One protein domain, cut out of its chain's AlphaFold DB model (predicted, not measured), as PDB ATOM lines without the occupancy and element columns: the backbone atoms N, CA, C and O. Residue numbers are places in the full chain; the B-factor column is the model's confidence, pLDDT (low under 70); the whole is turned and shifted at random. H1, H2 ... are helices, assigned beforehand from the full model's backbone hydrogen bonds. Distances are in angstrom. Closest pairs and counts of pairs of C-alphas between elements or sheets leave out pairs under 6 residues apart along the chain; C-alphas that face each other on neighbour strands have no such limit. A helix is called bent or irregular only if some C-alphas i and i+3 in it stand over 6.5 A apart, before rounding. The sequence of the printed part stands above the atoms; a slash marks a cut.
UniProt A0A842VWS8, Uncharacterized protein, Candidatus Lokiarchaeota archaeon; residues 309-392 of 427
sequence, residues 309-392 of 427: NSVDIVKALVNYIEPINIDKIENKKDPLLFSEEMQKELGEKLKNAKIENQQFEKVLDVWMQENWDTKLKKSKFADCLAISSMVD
ATOM      1  N   ASN A 309       7.873 -21.350  24.690       86.25
ATOM      2  CA  ASN A 309       8.430 -21.148  26.031       86.25
ATOM      3  C   ASN A 309       9.499 -20.036  26.023       86.25
ATOM      4  O   ASN A 309       9.978 -19.626  24.966       86.25
ATOM      5  N   SER A 310       9.895 -19.545  27.202       89.25
ATOM      6  CA  SER A 310      10.856 -18.436  27.299       89.25
ATOM      7  C   SER A 310      12.233 -18.753  26.702       89.25
ATOM      8  O   SER A 310      12.893 -17.850  26.194       89.25
ATOM      9  N   VAL A 311      12.661 -20.020  26.691       88.06
ATOM     10  CA  VAL A 311      13.943 -20.443  26.103       88.06
ATOM     11  C   VAL A 311      13.907 -20.362  24.575       88.06
ATOM     12  O   VAL A 311      14.887 -19.928  23.971       88.06
ATOM     13  N   ASP A 312      12.790 -20.732  23.943       86.56
ATOM     14  CA  ASP A 312      12.621 -20.617  22.487       86.56
ATOM     15  C   ASP A 312      12.653 -19.146  22.045       86.56
ATOM     16  O   ASP A 312      13.318 -18.797  21.071       86.56
ATOM     17  N   ILE A 313      11.993 -18.279  22.819       91.06
ATOM     18  CA  ILE A 313      11.953 -16.829  22.602       91.06
ATOM     19  C   ILE A 313      13.345 -16.194  22.747       91.06
ATOM     20  O   ILE A 313      13.757 -15.424  21.881       91.06
ATOM     21  N   VAL A 314      14.098 -16.537  23.800       91.25
ATOM     22  CA  VAL A 314      15.468 -16.027  23.997       91.25
ATOM     23  C   VAL A 314      16.385 -16.460  22.849       91.25
ATOM     24  O   VAL A 314      17.114 -15.628  22.311       91.25
ATOM     25  N   LYS A 315      16.307 -17.722  22.400       89.06
ATOM     26  CA  LYS A 315      17.061 -18.212  21.227       89.06
ATOM     27  C   LYS A 315      16.692 -17.467  19.943       89.06
ATOM     28  O   LYS A 315      17.581 -17.081  19.187       89.06
ATOM     29  N   ALA A 316      15.401 -17.231  19.712       89.94
ATOM     30  CA  ALA A 316      14.931 -16.450  18.573       89.94
ATOM     31  C   ALA A 316      15.471 -15.016  18.597       89.94
ATOM     32  O   ALA A 316      15.860 -14.495  17.553       89.94
ATOM     33  N   LEU A 317      15.561 -14.401  19.782       91.50
ATOM     34  CA  LEU A 317      16.115 -13.062  19.932       91.50
ATOM     35  C   LEU A 317      17.630 -13.022  19.663       91.50
ATOM     36  O   LEU A 317      18.081 -12.107  18.978       91.50
ATOM     37  N   VAL A 318      18.407 -14.023  20.106       89.44
ATOM     38  CA  VAL A 318      19.839 -14.150  19.743       89.44
ATOM     39  C   VAL A 318      20.009 -14.141  18.216       89.44
ATOM     40  O   VAL A 318      20.744 -13.309  17.682       89.44
ATOM     41  N   ASN A 319      19.256 -14.991  17.513       87.69
ATOM     42  CA  ASN A 319      19.312 -15.109  16.051       87.69
ATOM     43  C   ASN A 319      18.781 -13.858  15.315       87.69
ATOM     44  O   ASN A 319      19.172 -13.592  14.182       87.69
ATOM     45  N   TYR A 320      17.905 -13.071  15.946       89.94
ATOM     46  CA  TYR A 320      17.430 -11.782  15.428       89.94
ATOM     47  C   TYR A 320      18.492 -10.673  15.538       89.94
ATOM     48  O   TYR A 320      18.563  -9.795  14.676       89.94
ATOM     49  N   ILE A 321      19.323 -10.703  16.585       87.88
ATOM     50  CA  ILE A 321      20.351  -9.685  16.852       87.88
ATOM     51  C   ILE A 321      21.604  -9.890  16.001       87.88
ATOM     52  O   ILE A 321      22.214  -8.906  15.584       87.88
ATOM     53  N   GLU A 322      21.999 -11.135  15.724       84.19
ATOM     54  CA  GLU A 322      23.239 -11.439  14.995       84.19
ATOM     55  C   GLU A 322      23.362 -10.680  13.650       84.19
ATOM     56  O   GLU A 322      24.357  -9.966  13.483       84.19
ATOM     57  N   PRO A 323      22.358 -10.672  12.744       83.56
ATOM     58  CA  PRO A 323      22.414  -9.865  11.519       83.56
ATOM     59  C   PRO A 323      22.512  -8.353  11.777       83.56
ATOM     60  O   PRO A 323      23.231  -7.652  11.074       83.56
ATOM     61  N   ILE A 324      21.835  -7.844  12.815       84.69
ATOM     62  CA  ILE A 324      21.887  -6.421  13.197       84.69
ATOM     63  C   ILE A 324      23.301  -6.044  13.665       84.69
ATOM     64  O   ILE A 324      23.770  -4.934  13.410       84.69
ATOM     65  N   ASN A 325      23.994  -6.963  14.339       85.38
ATOM     66  CA  ASN A 325      25.371  -6.761  14.770       85.38
ATOM     67  C   ASN A 325      26.358  -6.801  13.604       85.38
ATOM     68  O   ASN A 325      27.258  -5.965  13.581       85.38
ATOM     69  N   ILE A 326      26.164  -7.690  12.624       83.56
ATOM     70  CA  ILE A 326      26.949  -7.703  11.379       83.56
ATOM     71  C   ILE A 326      26.807  -6.350  10.664       83.56
ATOM     72  O   ILE A 326      27.812  -5.657  10.480       83.56
ATOM     73  N   ASP A 327      25.570  -5.905  10.401       84.38
ATOM     74  CA  ASP A 327      25.277  -4.601   9.785       84.38
ATOM     75  C   ASP A 327      25.963  -3.445  10.543       84.38
ATOM     76  O   ASP A 327      26.525  -2.524   9.944       84.38
ATOM     77  N   LYS A 328      25.925  -3.460  11.882       85.56
ATOM     78  CA  LYS A 328      26.547  -2.416  12.710       85.56
ATOM     79  C   LYS A 328      28.072  -2.424  12.638       85.56
ATOM     80  O   LYS A 328      28.653  -1.345  12.517       85.56
ATOM     81  N   ILE A 329      28.706  -3.597  12.682       85.62
ATOM     82  CA  ILE A 329      30.167  -3.747  12.598       85.62
ATOM     83  C   ILE A 329      30.673  -3.223  11.248       85.62
ATOM     84  O   ILE A 329      31.600  -2.410  11.220       85.62
ATOM     85  N   GLU A 330      30.020  -3.595  10.143       87.81
ATOM     86  CA  GLU A 330      30.346  -3.085   8.801       87.81
ATOM     87  C   GLU A 330      30.212  -1.556   8.719       87.81
ATOM     88  O   GLU A 330      31.072  -0.869   8.160       87.81
ATOM     89  N   ASN A 331      29.179  -1.001   9.359       88.44
ATOM     90  CA  ASN A 331      28.931   0.439   9.435       88.44
ATOM     91  C   ASN A 331      29.716   1.171  10.547       88.44
ATOM     92  O   ASN A 331      29.443   2.348  10.798       88.44
ATOM     93  N   LYS A 332      30.688   0.515  11.203       86.88
ATOM     94  CA  LYS A 332      31.519   1.073  12.294       86.88
ATOM     95  C   LYS A 332      30.699   1.667  13.453       86.88
ATOM     96  O   LYS A 332      31.025   2.736  13.970       86.88
ATOM     97  N   LYS A 333      29.626   0.980  13.847       86.06
ATOM     98  CA  LYS A 333      28.773   1.303  15.002       86.06
ATOM     99  C   LYS A 333      28.885   0.218  16.067       86.06
ATOM    100  O   LYS A 333      29.074  -0.951  15.740       86.06
ATOM    101  N   ASP A 334      28.682   0.596  17.325       84.38
ATOM    102  CA  ASP A 334      28.780  -0.340  18.446       84.38
ATOM    103  C   ASP A 334      27.685  -1.425  18.379       84.38
ATOM    104  O   ASP A 334      26.487  -1.089  18.311       84.38
ATOM    105  N   PRO A 335      28.061  -2.722  18.378       86.50
ATOM    106  CA  PRO A 335      27.118  -3.831  18.315       86.50
ATOM    107  C   PRO A 335      26.264  -3.913  19.585       86.50
ATOM    108  O   PRO A 335      26.640  -3.450  20.659       86.50
ATOM    109  N   LEU A 336      25.094  -4.532  19.459       85.06
ATOM    110  CA  LEU A 336      24.241  -4.881  20.588       85.06
ATOM    111  C   LEU A 336      24.872  -6.052  21.348       85.06
ATOM    112  O   LEU A 336      24.935  -7.175  20.845       85.06
ATOM    113  N   LEU A 337      25.345  -5.788  22.561       85.00
ATOM    114  CA  LEU A 337      25.785  -6.828  23.484       85.00
ATOM    115  C   LEU A 337      24.550  -7.527  24.064       85.00
ATOM    116  O   LEU A 337      23.722  -6.876  24.693       85.00
ATOM    117  N   PHE A 338      24.444  -8.844  23.865       89.38
ATOM    118  CA  PHE A 338      23.410  -9.690  24.470       89.38
ATOM    119  C   PHE A 338      24.067 -10.864  25.207       89.38
ATOM    120  O   PHE A 338      24.130 -11.992  24.713       89.38
ATOM    121  N   SER A 339      24.642 -10.557  26.373       89.75
ATOM    122  CA  SER A 339      25.416 -11.508  27.181       89.75
ATOM    123  C   SER A 339      24.556 -12.654  27.728       89.75
ATOM    124  O   SER A 339      23.330 -12.560  27.784       89.75
ATOM    125  N   GLU A 340      25.194 -13.727  28.208       92.69
ATOM    126  CA  GLU A 340      24.481 -14.804  28.910       92.69
ATOM    127  C   GLU A 340      23.694 -14.310  30.134       92.69
ATOM    128  O   GLU A 340      22.680 -14.902  30.497       92.69
ATOM    129  N   GLU A 341      24.159 -13.248  30.794       93.56
ATOM    130  CA  GLU A 341      23.479 -12.649  31.946       93.56
ATOM    131  C   GLU A 341      22.188 -11.948  31.509       93.56
ATOM    132  O   GLU A 341      21.134 -12.203  32.088       93.56
ATOM    133  N   MET A 342      22.234 -11.176  30.417       93.50
ATOM    134  CA  MET A 342      21.047 -10.555  29.814       93.50
ATOM    135  C   MET A 342      20.059 -11.604  29.280       93.50
ATOM    136  O   MET A 342      18.849 -11.449  29.427       93.50
ATOM    137  N   GLN A 343      20.559 -12.704  28.706       93.94
ATOM    138  CA  GLN A 343      19.731 -13.836  28.272       93.94
ATOM    139  C   GLN A 343      19.026 -14.521  29.455       93.94
ATOM    140  O   GLN A 343      17.853 -14.880  29.341       93.94
ATOM    141  N   LYS A 344      19.708 -14.677  30.601       94.19
ATOM    142  CA  LYS A 344      19.115 -15.208  31.844       94.19
ATOM    143  C   LYS A 344      18.071 -14.246  32.418       94.19
ATOM    144  O   LYS A 344      16.973 -14.690  32.738       94.19
ATOM    145  N   GLU A 345      18.371 -12.948  32.491       95.19
ATOM    146  CA  GLU A 345      17.436 -11.920  32.971       95.19
ATOM    147  C   GLU A 345      16.147 -11.891  32.135       95.19
ATOM    148  O   GLU A 345      15.047 -11.992  32.683       95.19
ATOM    149  N   LEU A 346      16.272 -11.824  30.804       95.50
ATOM    150  CA  LEU A 346      15.125 -11.870  29.899       95.50
ATOM    151  C   LEU A 346      14.370 -13.205  30.014       95.50
ATOM    152  O   LEU A 346      13.141 -13.223  30.005       95.50
ATOM    153  N   GLY A 347      15.091 -14.319  30.171       94.50
ATOM    154  CA  GLY A 347      14.507 -15.643  30.381       94.50
ATOM    155  C   GLY A 347      13.615 -15.727  31.625       94.50
ATOM    156  O   GLY A 347      12.545 -16.334  31.553       94.50
ATOM    157  N   GLU A 348      14.008 -15.096  32.737       94.50
ATOM    158  CA  GLU A 348      13.180 -14.990  33.950       94.50
ATOM    159  C   GLU A 348      12.024 -13.990  33.783       94.50
ATOM    160  O   GLU A 348      10.888 -14.325  34.125       94.50
ATOM    161  N   LYS A 349      12.258 -12.814  33.171       94.75
ATOM    162  CA  LYS A 349      11.186 -11.853  32.828       94.75
ATOM    163  C   LYS A 349      10.074 -12.525  32.009       94.75
ATOM    164  O   LYS A 349       8.899 -12.388  32.339       94.75
ATOM    165  N   LEU A 350      10.434 -13.323  31.002       93.81
ATOM    166  CA  LEU A 350       9.488 -14.072  30.167       93.81
ATOM    167  C   LEU A 350       8.806 -15.240  30.905       93.81
ATOM    168  O   LEU A 350       7.645 -15.531  30.630       93.81
ATOM    169  N   LYS A 351       9.471 -15.914  31.855       92.69
ATOM    170  CA  LYS A 351       8.797 -16.925  32.699       92.69
ATOM    171  C   LYS A 351       7.697 -16.286  33.544       92.69
ATOM    172  O   LYS A 351       6.577 -16.790  33.543       92.69
ATOM    173  N   ASN A 352       8.006 -15.174  34.211       91.56
ATOM    174  CA  ASN A 352       7.042 -14.454  35.046       91.56
ATOM    175  C   ASN A 352       5.890 -13.904  34.199       91.56
ATOM    176  O   ASN A 352       4.733 -14.147  34.522       91.56
ATOM    177  N   ALA A 353       6.194 -13.311  33.040       88.00
ATOM    178  CA  ALA A 353       5.188 -12.881  32.071       88.00
ATOM    179  C   ALA A 353       4.226 -14.008  31.654       88.00
ATOM    180  O   ALA A 353       3.030 -13.762  31.534       88.00
ATOM    181  N   LYS A 354       4.704 -15.253  31.488       85.69
ATOM    182  CA  LYS A 354       3.831 -16.401  31.170       85.69
ATOM    183  C   LYS A 354       2.928 -16.811  32.337       85.69
ATOM    184  O   LYS A 354       1.836 -17.302  32.090       85.69
ATOM    185  N   ILE A 355       3.365 -16.619  33.582       84.38
ATOM    186  CA  ILE A 355       2.545 -16.851  34.786       84.38
ATOM    187  C   ILE A 355       1.499 -15.735  34.946       84.38
ATOM    188  O   ILE A 355       0.371 -15.993  35.352       84.38
ATOM    189  N   GLU A 356       1.865 -14.503  34.589       85.00
ATOM    190  CA  GLU A 356       1.014 -13.306  34.623       85.00
ATOM    191  C   GLU A 356       0.156 -13.130  33.349       85.00
ATOM    192  O   GLU A 356      -0.511 -12.106  33.192       85.00
ATOM    193  N   ASN A 357       0.177 -14.109  32.437       81.94
ATOM    194  CA  ASN A 357      -0.523 -14.111  31.148       81.94
ATOM    195  C   ASN A 357      -0.293 -12.846  30.288       81.94
ATOM    196  O   ASN A 357      -1.194 -12.346  29.612       81.94
ATOM    197  N   GLN A 358       0.934 -12.324  30.300       86.12
ATOM    198  CA  GLN A 358       1.366 -11.181  29.496       86.12
ATOM    199  C   GLN A 358       1.926 -11.628  28.142       86.12
ATOM    200  O   GLN A 358       2.711 -12.571  28.058       86.12
ATOM    201  N   GLN A 359       1.559 -10.903  27.082       88.75
ATOM    202  CA  GLN A 359       2.035 -11.152  25.718       88.75
ATOM    203  C   GLN A 359       3.561 -11.006  25.626       88.75
ATOM    204  O   GLN A 359       4.108  -9.922  25.859       88.75
ATOM    205  N   PHE A 360       4.249 -12.078  25.233       91.06
ATOM    206  CA  PHE A 360       5.706 -12.122  25.095       91.06
ATOM    207  C   PHE A 360       6.252 -11.040  24.162       91.06
ATOM    208  O   PHE A 360       7.273 -10.432  24.478       91.06
ATOM    209  N   GLU A 361       5.563 -10.727  23.060       88.62
ATOM    210  CA  GLU A 361       5.990  -9.652  22.158       88.62
ATOM    211  C   GLU A 361       6.032  -8.278  22.842       88.62
ATOM    212  O   GLU A 361       6.932  -7.489  22.558       88.62
ATOM    213  N   LYS A 362       5.104  -7.988  23.766       90.19
ATOM    214  CA  LYS A 362       5.101  -6.723  24.523       90.19
ATOM    215  C   LYS A 362       6.276  -6.657  25.496       90.19
ATOM    216  O   LYS A 362       6.926  -5.619  25.588       90.19
ATOM    217  N   VAL A 363       6.575  -7.762  26.181       92.44
ATOM    218  CA  VAL A 363       7.727  -7.862  27.096       92.44
ATOM    219  C   VAL A 363       9.042  -7.678  26.336       92.44
ATOM    220  O   VAL A 363       9.918  -6.952  26.799       92.44
ATOM    221  N   LEU A 364       9.161  -8.275  25.146       92.94
ATOM    222  CA  LEU A 364      10.320  -8.115  24.264       92.94
ATOM    223  C   LEU A 364      10.479  -6.682  23.743       92.94
ATOM    224  O   LEU A 364      11.589  -6.160  23.784       92.94
ATOM    225  N   ASP A 365       9.403  -6.042  23.267       91.31
ATOM    226  CA  ASP A 365       9.464  -4.675  22.724       91.31
ATOM    227  C   ASP A 365       9.858  -3.658  23.811       91.31
ATOM    228  O   ASP A 365      10.723  -2.815  23.580       91.31
ATOM    229  N   VAL A 366       9.313  -3.797  25.030       93.31
ATOM    230  CA  VAL A 366       9.736  -3.001  26.199       93.31
ATOM    231  C   VAL A 366      11.205  -3.261  26.532       93.31
ATOM    232  O   VAL A 366      11.982  -2.315  26.630       93.31
ATOM    233  N   TRP A 367      11.618  -4.524  26.652       93.69
ATOM    234  CA  TRP A 367      12.986  -4.864  27.041       93.69
ATOM    235  C   TRP A 367      14.028  -4.412  25.999       93.69
ATOM    236  O   TRP A 367      15.092  -3.912  26.367       93.69
ATOM    237  N   MET A 368      13.724  -4.507  24.699       92.00
ATOM    238  CA  MET A 368      14.588  -3.980  23.633       92.00
ATOM    239  C   MET A 368      14.656  -2.447  23.628       92.00
ATOM    240  O   MET A 368      15.724  -1.883  23.378       92.00
ATOM    241  N   GLN A 369      13.549  -1.770  23.943       91.06
ATOM    242  CA  GLN A 369      13.510  -0.316  24.083       91.06
ATOM    243  C   GLN A 369      14.319   0.158  25.306       91.06
ATOM    244  O   GLN A 369      15.029   1.155  25.204       91.06
ATOM    245  N   GLU A 370      14.262  -0.570  26.428       91.31
ATOM    246  CA  GLU A 370      15.039  -0.301  27.650       91.31
ATOM    247  C   GLU A 370      16.549  -0.512  27.458       91.31
ATOM    248  O   GLU A 370      17.347   0.299  27.926       91.31
ATOM    249  N   ASN A 371      16.953  -1.591  26.779       89.88
ATOM    250  CA  ASN A 371      18.363  -1.982  26.683       89.88
ATOM    251  C   ASN A 371      19.090  -1.370  25.478       89.88
ATOM    252  O   ASN A 371      20.295  -1.122  25.556       89.88
ATOM    253  N   TRP A 372      18.392  -1.147  24.360       88.75
ATOM    254  CA  TRP A 372      19.015  -0.833  23.066       88.75
ATOM    255  C   TRP A 372      18.333   0.296  22.274       88.75
ATOM    256  O   TRP A 372      18.690   0.497  21.111       88.75
ATOM    257  N   ASP A 373      17.375   1.017  22.873       87.50
ATOM    258  CA  ASP A 373      16.607   2.108  22.242       87.50
ATOM    259  C   ASP A 373      16.048   1.722  20.857       87.50
ATOM    260  O   ASP A 373      16.188   2.425  19.852       87.50
ATOM    261  N   THR A 374      15.487   0.513  20.761       85.19
ATOM    262  CA  THR A 374      15.025  -0.023  19.482       85.19
ATOM    263  C   THR A 374      13.802  -0.916  19.630       85.19
ATOM    264  O   THR A 374      13.690  -1.687  20.578       85.19
ATOM    265  N   LYS A 375      12.888  -0.827  18.660       88.25
ATOM    266  CA  LYS A 375      11.644  -1.605  18.642       88.25
ATOM    267  C   LYS A 375      11.801  -2.950  17.946       88.25
ATOM    268  O   LYS A 375      12.542  -3.084  16.964       88.25
ATOM    269  N   LEU A 376      11.033  -3.930  18.407       86.56
ATOM    270  CA  LEU A 376      10.953  -5.260  17.826       86.56
ATOM    271  C   LEU A 376      10.292  -5.200  16.438       86.56
ATOM    272  O   LEU A 376       9.114  -4.868  16.288       86.56
ATOM    273  N   LYS A 377      11.029  -5.577  15.386       88.62
ATOM    274  CA  LYS A 377      10.452  -5.747  14.044       88.62
ATOM    275  C   LYS A 377       9.746  -7.100  13.972       88.62
ATOM    276  O   LYS A 377      10.348  -8.069  13.517       88.62
ATOM    277  N   LYS A 378       8.480  -7.142  14.416       83.50
ATOM    278  CA  LYS A 378       7.656  -8.360  14.567       83.50
ATOM    279  C   LYS A 378       7.839  -9.396  13.455       83.50
ATOM    280  O   LYS A 378       8.182 -10.530  13.750       83.50
ATOM    281  N   SER A 379       7.725  -9.008  12.183       79.62
ATOM    282  CA  SER A 379       7.881  -9.931  11.045       79.62
ATOM    283  C   SER A 379       9.257 -10.609  10.979       79.62
ATOM    284  O   SER A 379       9.336 -11.824  10.829       79.62
ATOM    285  N   LYS A 380      10.343  -9.845  11.167       84.00
ATOM    286  CA  LYS A 380      11.710 -10.388  11.244       84.00
ATOM    287  C   LYS A 380      11.909 -11.265  12.482       84.00
ATOM    288  O   LYS A 380      12.636 -12.248  12.415       84.00
ATOM    289  N   PHE A 381      11.288 -10.916  13.608       87.38
ATOM    290  CA  PHE A 381      11.348 -11.739  14.814       87.38
ATOM    291  C   PHE A 381      10.580 -13.059  14.647       87.38
ATOM    292  O   PHE A 381      11.104 -14.104  15.017       87.38
ATOM    293  N   ALA A 382       9.401 -13.037  14.020       81.25
ATOM    294  CA  ALA A 382       8.628 -14.230  13.683       81.25
ATOM    295  C   ALA A 382       9.403 -15.171  12.744       81.25
ATOM    296  O   ALA A 382       9.425 -16.378  12.985       81.25
ATOM    297  N   ASP A 383      10.121 -14.632  11.747       77.69
ATOM    298  CA  ASP A 383      11.060 -15.409  10.922       77.69
ATOM    299  C   ASP A 383      12.140 -16.089  11.786       77.69
ATOM    300  O   ASP A 383      12.342 -17.302  11.699       77.69
ATOM    301  N   CYS A 384      12.796 -15.342  12.684       83.94
ATOM    302  CA  CYS A 384      13.797 -15.894  13.601       83.94
ATOM    303  C   CYS A 384      13.210 -16.929  14.576       83.94
ATOM    304  O   CYS A 384      13.886 -17.910  14.891       83.94
ATOM    305  N   LEU A 385      11.967 -16.762  15.037       83.31
ATOM    306  CA  LEU A 385      11.276 -17.698  15.929       83.31
ATOM    307  C   LEU A 385      10.885 -18.991  15.202       83.31
ATOM    308  O   LEU A 385      11.107 -20.079  15.738       83.31
ATOM    309  N   ALA A 386      10.396 -18.898  13.963       73.94
ATOM    310  CA  ALA A 386      10.135 -20.052  13.104       73.94
ATOM    311  C   ALA A 386      11.423 -20.841  12.810       73.94
ATOM    312  O   ALA A 386      11.463 -22.057  12.997       73.94
ATOM    313  N   ILE A 387      12.513 -20.152  12.459       71.50
ATOM    314  CA  ILE A 387      13.838 -20.760  12.260       71.50
ATOM    315  C   ILE A 387      14.318 -21.448  13.550       71.50
ATOM    316  O   ILE A 387      14.630 -22.639  13.548       71.50
ATOM    317  N   SER A 388      14.320 -20.735  14.678       69.88
ATOM    318  CA  SER A 388      14.868 -21.238  15.951       69.88
ATOM    319  C   SER A 388      14.073 -22.409  16.532       69.88
ATOM    320  O   SER A 388      14.647 -23.283  17.183       69.88
ATOM    321  N   SER A 389      12.762 -22.455  16.281       63.06
ATOM    322  CA  SER A 389      11.907 -23.567  16.703       63.06
ATOM    323  C   SER A 389      11.943 -24.761  15.737       63.06
ATOM    324  O   SER A 389      11.722 -25.884  16.187       63.06
ATOM    325  N   MET A 390      12.277 -24.585  14.448       56.81
ATOM    326  CA  MET A 390      12.117 -25.634  13.419       56.81
ATOM    327  C   MET A 390      13.398 -26.083  12.683       56.81
ATOM    328  O   MET A 390      13.325 -26.992  11.852       56.81
ATOM    329  N   VAL A 391      14.582 -25.537  12.987       47.25
ATOM    330  CA  VAL A 391      15.864 -25.950  12.361       47.25
ATOM    331  C   VAL A 391      16.525 -27.132  13.088       47.25
ATOM    332  O   VAL A 391      17.651 -27.081  13.556       47.25
ATOM    333  N   ASP A 392      15.811 -28.254  13.121       39.28
ATOM    334  CA  ASP A 392      16.399 -29.597  13.206       39.28
ATOM    335  C   ASP A 392      15.617 -30.479  12.226       39.28
ATOM    336  O   ASP A 392      14.395 -30.447  12.292       39.28
TER     337      ASP A 392
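What this domain is: This is residues 309 to 392 of the 427 residues of an uncharacterized protein of Candidatus Lokiarchaeota archaeon (UniProt A0A842VWS8). One long bent helix, H1, runs through the domain, and its first arm, H1a, is the core on which H2 packs from one side while H4 crosses it on the other. H3 folds back from H2 to make a helical hairpin with it and lies near H1a, while the second arm, H1b, runs on beyond this cluster and touches no helix. The printed part has 84 residues with four named helices, H1, H2, H3 and H4 in that order, and no named strand; its class is all helix. It is compact, with a radius of gyration of the C-alphas of 12.8 A and spans of 41 by 31 by 23 A.

Where its parts are: Find C-alpha 310 at (10.856, -18.436, 27.299), where H1 begins; it runs over residues 310 to 330. By its hydrogen bonds it was assigned as one helix, but it is bent: C-alphas 320 and 323 are 6.6 A apart. Its arm H1a, residues 310 to 320, is 15.1 A long from first to last C-alpha, and its arm H1b, residues 323 to 330, is 10.8 A long. Go on to C-alpha 340 at (24.481, -14.804, 28.910), where H2, residues 340 to 355, begins its 22.8 A. H3 follows as residues 360 to 372, 17.6 A long. H4, residues 378 to 390, is 17.9 A long and ends at C-alpha 390 at (12.117, -25.634, 13.419).

How they stand to each other: Start at H1a, which stands to H1b at a shallow tilt of 34 degrees, only just short of steep. H1a touches H2, closest at the C-alphas of Ser 310 and Leu 350, 5.4 A apart, at a steep tilt of 48 degrees, opposite ways. H1a also touches H4, where the closest C-alphas, those of Ala 316 and Leu 385, are 4.7 A apart; the tilt is steep at 65 degrees, opposite ways. H2 and H3 form a helical hairpin: they touch, closest at the C-alphas of Leu 350 and Phe 360, 6.6 A apart, and run opposite ways at a shallow tilt of 33 degrees, only just short of steep. H3 and H1a are near each other, with 7 pairs of C-alphas within 10 A. H3 and H4 are close but not clearly touching, the closest C-alphas being those of Glu 361 and Lys 378, 7.9 A apart. H1b is apart from H2, H3 and H4, and H2 is apart from H4. In H1a, H1b, H2, H3 and H4 every O i to N i+4 pair is within hydrogen-bond range.

The domain as a whole: Look for the two C-alphas farthest apart at Lys 332 and Ile 355, 40.8 A. The printed part has no cut; the links H2 to H3 and H3 to H4 are tight, and H1 to H2 is short. The mean pLDDT of the printed part is 86.1, and residues 388 to 392 are under 70.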